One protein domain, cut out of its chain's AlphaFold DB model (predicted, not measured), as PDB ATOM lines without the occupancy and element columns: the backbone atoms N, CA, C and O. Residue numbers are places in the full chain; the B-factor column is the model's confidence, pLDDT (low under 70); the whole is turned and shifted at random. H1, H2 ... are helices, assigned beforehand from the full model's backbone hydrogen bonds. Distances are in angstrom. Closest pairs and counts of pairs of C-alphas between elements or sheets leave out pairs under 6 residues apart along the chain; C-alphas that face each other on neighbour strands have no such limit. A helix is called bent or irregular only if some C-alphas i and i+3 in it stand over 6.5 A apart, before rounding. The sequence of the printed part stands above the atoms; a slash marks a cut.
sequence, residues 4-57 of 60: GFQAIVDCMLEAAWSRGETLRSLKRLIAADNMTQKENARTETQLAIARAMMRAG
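This is residues 4 to 57 of the 60 residues of an uncharacterized protein of Mesorhizobium sp. 113-3-3 (UniProt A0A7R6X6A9). One long helix, H2, makes nearly the whole length of this rod, and the short helix H1 folds back along its first turns as the short arm of a lopsided helical hairpin. Beyond that small hairpin end, residues 27 to 57 stick out free. The printed part has 54 residues with two named helices, H1 then H2 along the chain, and no named strand; the class is all helix. The whole is extended, with a radius of gyration of the C-alphas of 18.8 A and spans of 59 by 16 by 12 A.

Find C-alpha 19 at (163.377, 172.837, 137.152); from there H2, residues 19 to 55, runs 52.8 A to C-alpha 55 at (113.662, 189.302, 130.559). Look next at C-alpha 4 at (153.113, 178.626, 125.075), where H1, residues 4 to 14, begins; it measures 15.5 A from first to last C-alpha. Neither helix is bent.

Start on H2 at residues 19 to 22, for with these alone it touches H1. The closest C-alphas of the two helices are those of Met 12 and Thr 22, 6.4 A apart. Their lines stand at a steep tilt of 39 degrees, and they run opposite ways. H1 and H2 form a helical hairpin, joined by a tight link of 4 residues. Farther along, residues 27 to 57, of which 27 to 55 belong to H2, stand free. In the backbones of H1 and H2, every O i to N i+4 pair is within hydrogen-bond range.

Look for the two C-alphas farthest apart at Ala 16 and Gly 57, 59.2 A from each other. The printed part runs from residue 4 to residue 57 and has no cut. The one link between the helices is tight. The mean pLDDT of the printed part of this model is 95.0, and no printed residue is under 70.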
ATOM      1  N   GLY A   4     153.229 177.546 124.091       85.19
ATOM      2  CA  GLY A   4     153.113 178.626 125.075       85.19
ATOM      3  C   GLY A   4     153.617 178.243 126.471       85.19
ATOM      4  O   GLY A   4     154.278 179.043 127.127       85.19
ATOM      5  N   PHE A   5     153.382 177.004 126.916       84.00
ATOM      6  CA  PHE A   5     153.883 176.543 128.216       84.00
ATOM      7  C   PHE A   5     155.397 176.364 128.217       84.00
ATOM      8  O   PHE A   5     156.038 176.645 129.229       84.00
ATOM      9  N   GLN A   6     155.968 175.925 127.093       88.75
ATOM     10  CA  GLN A   6     157.413 175.777 126.978       88.75
ATOM     11  C   GLN A   6     158.109 177.140 127.080       88.75
ATOM     12  O   GLN A   6     159.049 177.263 127.854       88.75
ATOM     13  N   ALA A   7     157.575 178.182 126.432       93.12
ATOM     14  CA  ALA A   7     158.118 179.541 126.531       93.12
ATOM     15  C   ALA A   7     158.138 180.082 127.974       93.12
ATOM     16  O   ALA A   7     159.085 180.753 128.380       93.12
ATOM     17  N   ILE A   8     157.115 179.764 128.776       91.12
ATOM     18  CA  ILE A   8     157.077 180.140 130.197       91.12
ATOM     19  C   ILE A   8     158.145 179.373 130.983       91.12
ATOM     20  O   ILE A   8     158.862 179.969 131.783       91.12
ATOM     21  N   VAL A   9     158.261 178.060 130.760       91.44
ATOM     22  CA  VAL A   9     159.274 177.227 131.425       91.44
ATOM     23  C   VAL A   9     160.681 177.708 131.084       91.44
ATOM     24  O   VAL A   9     161.489 177.862 131.995       91.44
ATOM     25  N   ASP A  10     160.958 177.987 129.812       94.06
ATOM     26  CA  ASP A  10     162.267 178.450 129.352       94.06
ATOM     27  C   ASP A  10     162.624 179.801 129.983       94.06
ATOM     28  O   ASP A  10     163.692 179.925 130.575       94.06
ATOM     29  N   CYS A  11     161.690 180.758 130.007       95.12
ATOM     30  CA  CYS A  11     161.866 182.044 130.692       95.12
ATOM     31  C   CYS A  11     162.182 181.879 132.191       95.12
ATOM     32  O   CYS A  11     163.058 182.553 132.736       95.12
ATOM     33  N   MET A  12     161.509 180.951 132.881       95.25
ATOM     34  CA  MET A  12     161.786 180.684 134.297       95.25
ATOM     35  C   MET A  12     163.181 180.076 134.502       95.25
ATOM     36  O   MET A  12     163.883 180.455 135.441       95.25
ATOM     37  N   LEU A  13     163.608 179.172 133.617       95.06
ATOM     38  CA  LEU A  13     164.953 178.593 133.654       95.06
ATOM     39  C   LEU A  13     166.034 179.641 133.337       95.06
ATOM     40  O   LEU A  13     167.065 179.661 134.008       95.06
ATOM     41  N   GLU A  14     165.793 180.536 132.375       97.12
ATOM     42  CA  GLU A  14     166.661 181.684 132.061       97.12
ATOM     43  C   GLU A  14     166.784 182.652 133.244       97.12
ATOM     44  O   GLU A  14     167.865 183.174 133.515       97.12
ATOM     45  N   ALA A  15     165.710 182.819 134.021       96.88
ATOM     46  CA  ALA A  15     165.708 183.556 135.284       96.88
ATOM     47  C   ALA A  15     166.358 182.784 136.455       96.88
ATOM     48  O   ALA A  15     166.180 183.159 137.615       96.88
ATOM     49  N   ALA A  16     167.098 181.707 136.167       97.38
ATOM     50  CA  ALA A  16     167.816 180.861 137.118       97.38
ATOM     51  C   ALA A  16     166.936 180.105 138.130       97.38
ATOM     52  O   ALA A  16     167.426 179.671 139.176       97.38
ATOM     53  N   TRP A  17     165.654 179.886 137.828       97.69
ATOM     54  CA  TRP A  17     164.836 178.981 138.631       97.69
ATOM     55  C   TRP A  17     165.279 177.543 138.392       97.69
ATOM     56  O   TRP A  17     165.544 177.128 137.261       97.69
ATOM     57  N   SER A  18     165.283 176.720 139.437       97.31
ATOM     58  CA  SER A  18     165.458 175.290 139.226       97.31
ATOM     59  C   SER A  18     164.249 174.707 138.487       97.31
ATOM     60  O   SER A  18     163.105 175.172 138.592       97.31
ATOM     61  N   ARG A  19     164.468 173.593 137.784       92.69
ATOM     62  CA  ARG A  19     163.377 172.837 137.152       92.69
ATOM     63  C   ARG A  19     162.311 172.407 138.169       92.69
ATOM     64  O   ARG A  19     161.124 172.368 137.845       92.69
ATOM     65  N   GLY A  20     162.728 172.095 139.398       95.62
ATOM     66  CA  GLY A  20     161.835 171.702 140.488       95.62
ATOM     67  C   GLY A  20     160.931 172.844 140.957       95.62
ATOM     68  O   GLY A  20     159.732 172.633 141.145       95.62
ATOM     69  N   GLU A  21     161.479 174.050 141.106       96.38
ATOM     70  CA  GLU A  21     160.709 175.254 141.446       96.38
ATOM     71  C   GLU A  21     159.748 175.628 140.319       96.38
ATOM     72  O   GLU A  21     158.563 175.836 140.573       96.38
ATOM     73  N   THR A  22     160.228 175.596 139.075       95.38
ATOM     74  CA  THR A  22     159.436 175.891 137.874       95.38
ATOM     75  C   THR A  22     158.196 175.000 137.783       95.38
ATOM     76  O   THR A  22     157.065 175.488 137.738       95.38
ATOM     77  N   LEU A  23     158.377 173.676 137.847       92.44
ATOM     78  CA  LEU A  23     157.260 172.730 137.763       92.44
ATOM     79  C   LEU A  23     156.307 172.836 138.959       92.44
ATOM     80  O   LEU A  23     155.098 172.660 138.800       92.44
ATOM     81  N   ARG A  24     156.823 173.110 140.163       95.31
ATOM     82  CA  ARG A  24     155.988 173.293 141.359       95.31
ATOM     83  C   ARG A  24     155.112 174.537 141.231       95.31
ATOM     84  O   ARG A  24     153.921 174.460 141.530       95.31
ATOM     85  N   SER A  25     155.683 175.653 140.792       94.00
ATOM     86  CA  SER A  25     154.951 176.903 140.579       94.00
ATOM     87  C   SER A  25     153.909 176.767 139.480       94.00
ATOM     88  O   SER A  25     152.757 177.132 139.702       94.00
ATOM     89  N   LEU A  26     154.255 176.142 138.352       91.50
ATOM     90  CA  LEU A  26     153.308 175.938 137.256       91.50
ATOM     91  C   LEU A  26     152.114 175.068 137.680       91.50
ATOM     92  O   LEU A  26     150.970 175.404 137.387       91.50
ATOM     93  N   LYS A  27     152.346 173.996 138.451       92.44
ATOM     94  CA  LYS A  27     151.255 173.170 139.005       92.44
ATOM     95  C   LYS A  27     150.313 173.968 139.904       92.44
ATOM     96  O   LYS A  27     149.103 173.771 139.842       92.44
ATOM     97  N   ARG A  28     150.854 174.858 140.742       94.75
ATOM     98  CA  ARG A  28     150.046 175.730 141.610       94.75
ATOM     99  C   ARG A  28     149.238 176.735 140.800       94.75
ATOM    100  O   ARG A  28     148.072 176.933 141.115       94.75
ATOM    101  N   LEU A  29     149.834 177.317 139.762       91.75
ATOM    102  CA  LEU A  29     149.148 178.245 138.869       91.75
ATOM    103  C   LEU A  29     147.972 177.565 138.157       91.75
ATOM    104  O   LEU A  29     146.865 178.086 138.201       91.75
ATOM    105  N   ILE A  30     148.182 176.370 137.596       91.56
ATOM    106  CA  ILE A  30     147.114 175.586 136.951       91.56
ATOM    107  C   ILE A  30     146.005 175.245 137.953       91.56
ATOM    108  O   ILE A  30     144.824 175.334 137.634       91.56
ATOM    109  N   ALA A  31     146.363 174.860 139.181       95.38
ATOM    110  CA  ALA A  31     145.371 174.581 140.214       95.38
ATOM    111  C   ALA A  31     144.558 175.834 140.585       95.38
ATOM    112  O   ALA A  31     143.340 175.743 140.718       95.38
ATOM    113  N   ALA A  32     145.212 176.991 140.723       94.81
ATOM    114  CA  ALA A  32     144.547 178.262 140.990       94.81
ATOM    115  C   ALA A  32     143.601 178.654 139.847       94.81
ATOM    116  O   ALA A  32     142.439 178.952 140.109       94.81
ATOM    117  N   ASP A  33     144.063 178.562 138.598       93.44
ATOM    118  CA  ASP A  33     143.249 178.842 137.413       93.44
ATOM    119  C   ASP A  33     142.014 177.937 137.349       93.44
ATOM    120  O   ASP A  33     140.895 178.429 137.243       93.44
ATOM    121  N   ASN A  34     142.182 176.625 137.546       94.25
ATOM    122  CA  ASN A  34     141.064 175.679 137.565       94.25
ATOM    123  C   ASN A  34     140.017 176.020 138.641       94.25
ATOM    124  O   ASN A  34     138.814 175.907 138.396       94.25
ATOM    125  N   MET A  35     140.451 176.430 139.841       95.62
ATOM    126  CA  MET A  35     139.527 176.868 140.894       95.62
ATOM    127  C   MET A  35     138.795 178.155 140.498       95.62
ATOM    128  O   MET A  35     137.577 178.235 140.667       95.62
ATOM    129  N   THR A  36     139.510 179.134 139.942       96.69
ATOM    130  CA  THR A  36     138.933 180.403 139.484       96.69
ATOM    131  C   THR A  36     137.962 180.202 138.324       96.69
ATOM    132  O   THR A  36     136.865 180.749 138.367       96.69
ATOM    133  N   GLN A  37     138.289 179.371 137.329       96.12
ATOM    134  CA  GLN A  37     137.388 179.060 136.214       96.12
ATOM    135  C   GLN A  37     136.082 178.427 136.695       96.12
ATOM    136  O   GLN A  37     135.010 178.775 136.203       96.12
ATOM    137  N   LYS A  38     136.143 177.539 137.694       96.12
ATOM    138  CA  LYS A  38     134.939 176.933 138.273       96.12
ATOM    139  C   LYS A  38     134.039 177.971 138.946       96.12
ATOM    140  O   LYS A  38     132.822 177.927 138.757       96.12
ATOM    141  N   GLU A  39     134.614 178.883 139.729       95.50
ATOM    142  CA  GLU A  39     133.833 179.938 140.383       95.50
ATOM    143  C   GLU A  39     133.285 180.938 139.356       95.50
ATOM    144  O   GLU A  39     132.101 181.259 139.402       95.50
ATOM    145  N   ASN A  40     134.081 181.325 138.356       97.44
ATOM    146  CA  ASN A  40     133.623 182.165 137.249       97.44
ATOM    147  C   ASN A  40     132.446 181.518 136.511       97.44
ATOM    148  O   ASN A  40     131.420 182.164 136.330       97.44
ATOM    149  N   ALA A  41     132.532 180.229 136.166       97.38
ATOM    150  CA  ALA A  41     131.442 179.506 135.509       97.38
ATOM    151  C   ALA A  41     130.160 179.492 136.362       97.38
ATOM    152  O   ALA A  41     129.049 179.642 135.842       97.38
ATOM    153  N   ARG A  42     130.294 179.358 137.689       97.50
ATOM    154  CA  ARG A  42     129.168 179.457 138.626       97.50
ATOM    155  C   ARG A  42     128.555 180.857 138.608       97.50
ATOM    156  O   ARG A  42     127.336 180.977 138.473       97.50
ATOM    157  N   THR A  43     129.371 181.903 138.721       98.00
ATOM    158  CA  THR A  43     128.914 183.299 138.694       98.00
ATOM    159  C   THR A  43     128.271 183.659 137.354       98.00
ATOM    160  O   THR A  43     127.203 184.267 137.328       98.00
ATOM    161  N   GLU A  44     128.858 183.239 136.234       98.38
ATOM    162  CA  GLU A  44     128.304 183.445 134.895       98.38
ATOM    163  C   GLU A  44     126.959 182.740 134.723       98.38
ATOM    164  O   GLU A  44     126.022 183.323 134.176       98.38
ATOM    165  N   THR A  45     126.822 181.526 135.263       98.31
ATOM    166  CA  THR A  45     125.547 180.797 135.280       98.31
ATOM    167  C   THR A  45     124.491 181.568 136.071       98.31
ATOM    168  O   THR A  45     123.382 181.782 135.578       98.31
ATOM    169  N   GLN A  46     124.824 182.043 137.275       98.00
ATOM    170  CA  GLN A  46     123.913 182.855 138.090       98.00
ATOM    171  C   GLN A  46     123.507 184.142 137.365       98.00
ATOM    172  O   GLN A  46     122.329 184.496 137.340       98.00
ATOM    173  N   LEU A  47     124.459 184.809 136.713       97.88
ATOM    174  CA  LEU A  47     124.208 186.010 135.927       97.88
ATOM    175  C   LEU A  47     123.313 185.732 134.710       97.88
ATOM    176  O   LEU A  47     122.441 186.539 134.383       97.88
ATOM    177  N   ALA A  48     123.493 184.596 134.035       98.19
ATOM    178  CA  ALA A  48     122.644 184.188 132.922       98.19
ATOM    179  C   ALA A  48     121.199 183.935 133.380       98.19
ATOM    180  O   ALA A  48     120.265 184.429 132.743       98.19
ATOM    181  N   ILE A  49     121.015 183.253 134.517       97.00
ATOM    182  CA  ILE A  49     119.696 183.031 135.131       97.00
ATOM    183  C   ILE A  49     119.058 184.369 135.516       97.00
ATOM    184  O   ILE A  49     117.923 184.638 135.127       97.00
ATOM    185  N   ALA A  50     119.797 185.242 136.205       97.06
ATOM    186  CA  ALA A  50     119.356 186.587 136.567       97.06
ATOM    187  C   ALA A  50     118.849 187.374 135.348       97.06
ATOM    188  O   ALA A  50     117.749 187.930 135.349       97.06
ATOM    189  N   ARG A  51     119.629 187.369 134.260       97.06
ATOM    190  CA  ARG A  51     119.259 188.009 132.990       97.06
ATOM    191  C   ARG A  51     118.010 187.389 132.367       97.06
ATOM    192  O   ARG A  51     117.205 188.118 131.792       97.06
ATOM    193  N   ALA A  52     117.833 186.075 132.469       97.44
ATOM    194  CA  ALA A  52     116.637 185.396 131.982       97.44
ATOM    195  C   ALA A  52     115.388 185.758 132.806       97.44
ATOM    196  O   ALA A  52     114.348 186.044 132.216       97.44
ATOM    197  N   MET A  53     115.490 185.814 134.140       96.69
ATOM    198  CA  MET A  53     114.380 186.207 135.021       96.69
ATOM    199  C   MET A  53     113.923 187.643 134.755       96.69
ATOM    200  O   MET A  53     112.731 187.869 134.548       96.69
ATOM    201  N   MET A  54     114.872 188.579 134.624       95.69
ATOM    202  CA  MET A  54     114.573 189.966 134.249       95.69
ATOM    203  C   MET A  54     113.851 190.059 132.901       95.69
ATOM    204  O   MET A  54     112.847 190.755 132.788       95.69
ATOM    205  N   ARG A  55     114.319 189.328 131.880       96.06
ATOM    206  CA  ARG A  55     113.662 189.302 130.559       96.06
ATOM    207  C   ARG A  55     112.265 188.687 130.597       96.06
ATOM    208  O   ARG A  55     111.412 189.090 129.819       96.06
ATOM    209  N   ALA A  56     112.035 187.726 131.485       96.12
ATOM    210  CA  ALA A  56     110.737 187.088 131.669       96.12
ATOM    211  C   ALA A  56     109.781 187.898 132.566       96.12
ATOM    212  O   ALA A  56     108.668 187.438 132.812       96.12
ATOM    213  N   GLY A  57     110.209 189.056 133.092       95.44
ATOM    214  CA  GLY A  57     109.430 189.844 134.050       95.44
ATOM    215  C   GLY A  57     109.184 189.121 135.379       95.44
ATOM    216  O   GLY A  57     108.213 189.424 136.068       95.44
TER     217      GLY A  57